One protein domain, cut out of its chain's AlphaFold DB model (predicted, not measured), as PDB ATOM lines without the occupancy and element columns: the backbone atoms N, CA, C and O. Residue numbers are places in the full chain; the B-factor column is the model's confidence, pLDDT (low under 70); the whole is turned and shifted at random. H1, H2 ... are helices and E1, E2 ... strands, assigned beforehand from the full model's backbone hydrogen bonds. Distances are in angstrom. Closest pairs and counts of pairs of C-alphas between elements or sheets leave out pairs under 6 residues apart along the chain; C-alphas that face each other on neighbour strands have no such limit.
ATOM      1  N   PRO A  55     117.756 123.623  17.265       60.87
ATOM      2  CA  PRO A  55     118.862 123.555  18.206       60.87
ATOM      3  C   PRO A  55     118.624 122.403  19.188       60.87
ATOM      4  O   PRO A  55     117.609 122.359  19.883       60.87
ATOM      5  N   THR A  56     119.570 121.466  19.254       65.52
ATOM      6  CA  THR A  56     119.568 120.420  20.279       65.52
ATOM      7  C   THR A  56     119.912 121.061  21.617       65.52
ATOM      8  O   THR A  56     121.029 121.543  21.820       65.52
ATOM      9  N   VAL A  57     118.946 121.076  22.534       65.37
ATOM     10  CA  VAL A  57     119.169 121.513  23.914       65.37
ATOM     11  C   VAL A  57     119.758 120.343  24.690       65.37
ATOM     12  O   VAL A  57     119.096 119.320  24.864       65.37
ATOM     13  N   VAL A  58     120.989 120.502  25.167       67.40
ATOM     14  CA  VAL A  58     121.616 119.541  26.079       67.40
ATOM     15  C   VAL A  58     121.369 120.030  27.502       67.40
ATOM     16  O   VAL A  58     121.595 121.198  27.824       67.40
ATOM     17  N   ARG A  59     120.836 119.140  28.337       66.17
ATOM     18  CA  ARG A  59     120.640 119.373  29.767       66.17
ATOM     19  C   ARG A  59     121.766 118.684  30.511       66.17
ATOM     20  O   ARG A  59     122.050 117.523  30.223       66.17
ATOM     21  N   ASP A  60     122.367 119.382  31.463       65.78
ATOM     22  CA  ASP A  60     123.289 118.737  32.386       65.78
ATOM     23  C   ASP A  60     122.513 117.707  33.214       65.78
ATOM     24  O   ASP A  60     121.430 117.988  33.736       65.78
ATOM     25  N   VAL A  61     123.048 116.487  33.295       67.90
ATOM     26  CA  VAL A  61     122.527 115.454  34.193       67.90
ATOM     27  C   VAL A  61     122.705 115.978  35.620       67.90
ATOM     28  O   VAL A  61     123.832 116.335  35.971       67.90
ATOM     29  N   PRO A  62     121.643 116.060  36.443       61.29
ATOM     30  CA  PRO A  62     121.741 116.644  37.773       61.29
ATOM     31  C   PRO A  62     122.641 115.779  38.660       61.29
ATOM     32  O   PRO A  62     122.216 114.782  39.238       61.29
ATOM     33  N   PHE A  63     123.907 116.174  38.774       57.33
ATOM     34  CA  PHE A  63     124.832 115.658  39.771       57.33
ATOM     35  C   PHE A  63     124.630 116.455  41.067       57.33
ATOM     36  O   PHE A  63     125.209 117.517  41.269       57.33
ATOM     37  N   GLY A  64     123.776 115.941  41.954       53.95
ATOM     38  CA  GLY A  64     123.970 116.101  43.399       53.95
ATOM     39  C   GLY A  64     123.714 117.464  44.057       53.95
ATOM     40  O   GLY A  64     124.386 117.757  45.038       53.95
ATOM     41  N   SER A  65     122.746 118.275  43.614       56.98
ATOM     42  CA  SER A  65     122.052 119.201  44.532       56.98
ATOM     43  C   SER A  65     120.692 119.637  43.985       56.98
ATOM     44  O   SER A  65     120.565 120.152  42.874       56.98
ATOM     45  N   GLU A  66     119.653 119.414  44.780       57.22
ATOM     46  CA  GLU A  66     118.312 119.940  44.557       57.22
ATOM     47  C   GLU A  66     118.353 121.452  44.828       57.22
ATOM     48  O   GLU A  66     118.391 121.882  45.975       57.22
ATOM     49  N   GLY A  67     118.475 122.272  43.777       61.51
ATOM     50  CA  GLY A  67     118.468 123.736  43.916       61.51
ATOM     51  C   GLY A  67     119.350 124.524  42.946       61.51
ATOM     52  O   GLY A  67     119.214 125.744  42.869       61.51
ATOM     53  N   ALA A  68     120.226 123.879  42.172       58.86
ATOM     54  CA  ALA A  68     121.006 124.586  41.160       58.86
ATOM     55  C   ALA A  68     120.126 124.941  39.946       58.86
ATOM     56  O   ALA A  68     119.571 124.061  39.286       58.86
ATOM     57  N   SER A  69     119.993 126.242  39.659       62.18
ATOM     58  CA  SER A  69     119.319 126.768  38.466       62.18
ATOM     59  C   SER A  69     119.774 126.007  37.217       62.18
ATOM     60  O   SER A  69     120.967 125.946  36.923       62.18
ATOM     61  N   GLN A  70     118.828 125.419  36.483       62.32
ATOM     62  CA  GLN A  70     119.118 124.625  35.290       62.32
ATOM     63  C   GLN A  70     119.695 125.521  34.185       62.32
ATOM     64  O   GLN A  70     118.960 126.208  33.472       62.32
ATOM     65  N   THR A  71     121.015 125.502  34.015       64.21
ATOM     66  CA  THR A  71     121.675 126.190  32.902       64.21
ATOM     67  C   THR A  71     121.409 125.407  31.619       64.21
ATOM     68  O   THR A  71     121.848 124.273  31.452       64.21
ATOM     69  N   CYS A  72     120.633 125.989  30.707       60.79
ATOM     70  CA  CYS A  72     120.403 125.402  29.389       60.79
ATOM     71  C   CYS A  72     121.607 125.720  28.504       60.79
ATOM     72  O   CYS A  72     121.917 126.894  28.303       60.79
ATOM     73  N   THR A  73     122.231 124.700  27.923       61.51
ATOM     74  CA  THR A  73     123.313 124.891  26.957       61.51
ATOM     75  C   THR A  73     122.821 124.564  25.549       61.51
ATOM     76  O   THR A  73     122.110 123.578  25.339       61.51
ATOM     77  N   VAL A  74     123.205 125.387  24.570       63.07
ATOM     78  CA  VAL A  74     122.928 125.152  23.147       63.07
ATOM     79  C   VAL A  74     124.252 124.990  22.409       63.07
ATOM     80  O   VAL A  74     125.152 125.820  22.531       63.07
ATOM     81  N   ILE A  75     124.369 123.913  21.634       64.99
ATOM     82  CA  ILE A  75     125.522 123.673  20.763       64.99
ATOM     83  C   ILE A  75     125.152 124.171  19.367       64.99
ATOM     84  O   ILE A  75     124.283 123.608  18.701       64.99
ATOM     85  N   GLY A  76     125.788 125.263  18.947       68.89
ATOM     86  CA  GLY A  76     125.618 125.835  17.616       68.89
ATOM     87  C   GLY A  76     126.646 125.295  16.622       68.89
ATOM     88  O   GLY A  76     127.546 124.530  16.965       68.89
ATOM     89  N   ARG A  77     126.572 125.765  15.371       71.98
ATOM     90  CA  ARG A  77     127.508 125.367  14.299       71.98
ATOM     91  C   ARG A  77     128.980 125.691  14.604       71.98
ATOM     92  O   ARG A  77     129.863 125.081  14.018       71.98
ATOM     93  N   ASN A  78     129.231 126.626  15.521       75.88
ATOM     94  CA  ASN A  78     130.565 127.080  15.925       75.88
ATOM     95  C   ASN A  78     130.995 126.516  17.296       75.88
ATOM     96  O   ASN A  78     131.901 127.057  17.921       75.88
ATOM     97  N   GLY A  79     130.333 125.460  17.779       76.19
ATOM     98  CA  GLY A  79     130.586 124.878  19.095       76.19
ATOM     99  C   GLY A  79     129.713 125.482  20.196       76.19
ATOM    100  O   GLY A  79     128.586 125.926  19.955       76.19
ATOM    101  N   TRP A  80     130.224 125.433  21.424       74.08
ATOM    102  CA  TRP A  80     129.522 125.900  22.615       74.08
ATOM    103  C   TRP A  80     129.386 127.426  22.624       74.08
ATOM    104  O   TRP A  80     130.370 128.146  22.450       74.08
ATOM    105  N   ALA A  81     128.171 127.917  22.869       70.75
ATOM    106  CA  ALA A  81     127.915 129.322  23.149       70.75
ATOM    107  C   ALA A  81     126.804 129.453  24.207       70.75
ATOM    108  O   ALA A  81     125.819 128.711  24.145       70.75
ATOM    109  N   PRO A  82     126.912 130.403  25.155       69.76
ATOM    110  CA  PRO A  82     125.824 130.704  26.077       69.76
ATOM    111  C   PRO A  82     124.545 131.107  25.334       69.76
ATOM    112  O   PRO A  82     124.599 131.857  24.353       69.76
ATOM    113  N   VAL A  83     123.390 130.653  25.826       73.06
ATOM    114  CA  VAL A  83     122.085 131.069  25.299       73.06
ATOM    115  C   VAL A  83     121.894 132.565  25.553       73.06
ATOM    116  O   VAL A  83     122.017 133.029  26.684       73.06
ATOM    117  N   ARG A  84     121.575 133.322  24.500       76.88
ATOM    118  CA  ARG A  84     121.179 134.732  24.598       76.88
ATOM    119  C   ARG A  84     119.674 134.819  24.398       76.88
ATOM    120  O   ARG A  84     119.188 134.498  23.317       76.88
ATOM    121  N   ILE A  85     118.954 135.212  25.442       80.80
ATOM    122  CA  ILE A  85     117.508 135.431  25.388       80.80
ATOM    123  C   ILE A  85     117.288 136.922  25.144       80.80
ATOM    124  O   ILE A  85     117.721 137.742  25.950       80.80
ATOM    125  N   ASP A  86     116.646 137.260  24.028       86.26
ATOM    126  CA  ASP A  86     116.204 138.623  23.739       86.26
ATOM    127  C   ASP A  86     114.764 138.787  24.235       86.26
ATOM    128  O   ASP A  86     113.879 138.010  23.864       86.26
ATOM    129  N   VAL A  87     114.539 139.753  25.126       88.38
ATOM    130  CA  VAL A  87     113.245 139.987  25.777       88.38
ATOM    131  C   VAL A  87     112.826 141.426  25.522       88.38
ATOM    132  O   VAL A  87     113.545 142.365  25.850       88.38
ATOM    133  N   SER A  88     111.621 141.597  24.980       89.90
ATOM    134  CA  SER A  88     110.993 142.902  24.795       89.90
ATOM    135  C   SER A  88     109.852 143.075  25.787       89.90
ATOM    136  O   SER A  88     108.937 142.256  25.829       89.90
ATOM    137  N   THR A  89     109.871 144.179  26.530       93.18
ATOM    138  CA  THR A  89     108.790 144.579  27.441       93.18
ATOM    139  C   THR A  89     107.896 145.672  26.857       93.18
ATOM    140  O   THR A  89     107.081 146.224  27.583       93.18
ATOM    141  N   ARG A  90     108.011 145.987  25.555       92.68
ATOM    142  CA  ARG A  90     107.234 147.066  24.904       92.68
ATOM    143  C   ARG A  90     105.720 146.905  25.020       92.68
ATOM    144  O   ARG A  90     104.988 147.879  24.913       92.68
ATOM    145  N   ASP A  91     105.237 145.682  25.215       89.34
ATOM    146  CA  ASP A  91     103.808 145.445  25.414       89.34
ATOM    147  C   ASP A  91     103.301 145.997  26.759       89.34
ATOM    148  O   ASP A  91     102.103 146.217  26.899       89.34
ATOM    149  N   LEU A  92     104.194 146.302  27.709       90.31
ATOM    150  CA  LEU A  92     103.854 146.998  28.954       90.31
ATOM    151  C   LEU A  92     103.619 148.507  28.750       90.31
ATOM    152  O   LEU A  92     102.978 149.132  29.592       90.31
ATOM    153  N   ASP A  93     104.076 149.081  27.631       92.20
ATOM    154  CA  ASP A  93     103.864 150.497  27.300       92.20
ATOM    155  C   ASP A  93     102.457 150.759  26.715       92.20
ATOM    156  O   ASP A  93     102.023 151.906  26.608       92.20
ATOM    157  N   ASP A  94     101.722 149.706  26.331       89.81
ATOM    158  CA  ASP A  94     100.381 149.790  25.745       89.81
ATOM    159  C   ASP A  94      99.331 149.195  26.696       89.81
ATOM    160  O   ASP A  94      99.203 147.981  26.844       89.81
ATOM    161  N   THR A  95      98.513 150.061  27.303       88.43
ATOM    162  CA  THR A  95      97.417 149.672  28.217       88.43
ATOM    163  C   THR A  95      96.355 148.772  27.578       88.43
ATOM    164  O   THR A  95      95.532 148.198  28.287       88.43
ATOM    165  N   ARG A  96      96.347 148.618  26.246       88.29
ATOM    166  CA  ARG A  96      95.465 147.675  25.539       88.29
ATOM    167  C   ARG A  96      96.032 146.258  25.457       88.29
ATOM    168  O   ARG A  96      95.308 145.358  25.035       88.29
ATOM    169  N   LYS A  97      97.303 146.052  25.811       89.60
ATOM    170  CA  LYS A  97      98.005 144.765  25.677       89.60
ATOM    171  C   LYS A  97      98.189 144.003  26.985       89.60
ATOM    172  O   LYS A  97      98.655 142.868  26.959       89.60
ATOM    173  N   TYR A  98      97.787 144.585  28.109       88.36
ATOM    174  CA  TYR A  98      97.746 143.901  29.395       88.36
ATOM    175  C   TYR A  98      96.464 144.258  30.147       88.36
ATOM    176  O   TYR A  98      95.815 145.267  29.877       88.36
TER     177      TYR A  98
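AT A GLANCE: This is residues 55 to 98 of the 103 residues of an uncharacterized protein of Trypanosoma cruzi (strain CL Brener) (UniProt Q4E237). With little regular structure, this is a small three-strand sheet with two free parts sticking out: a loop tip, residues 63 to 69, and a long tail, residues 85 to 98, holding H1. The 44 printed residues run E1, E2, E3, H1, class mixed, with only 16 in named elements. The sheet E1 - E2 - E3 is a meander, each strand the antiparallel neighbour of the one before. The whole is extended, radius of gyration of the C-alphas 16.4 A, and spans 45 by 32 by 13 A.

IN THESE COORDINATES: E1, residues 57 to 59, begins at C-alpha (119.169, 121.513, 23.914) and is 6.4 A long. E2, residues 72 to 76, is 12.9 A and E3, residues 79 to 82, 10.3 A. H1, residues 90 to 93, 5.4 A, ends at C-alpha (103.864, 150.497, 27.300).

HOW THE PARTS SIT: Hairpin E1 and E2 has N 58 and O 73 within hydrogen-bond range, 3.3 A. Hairpin E2 and E3 has N 76 and O 79 within range, 3.0 A. H1, too short for an O i to N i+4 pair, is not on the sheet.

THE WHOLE: The farthest C-alphas, Gly 64 and Arg 96, are 46.1 A apart. The link E1 to E2 is long. The printed part has no cut. Residues 55 to 76 and 82 have pLDDT under 70.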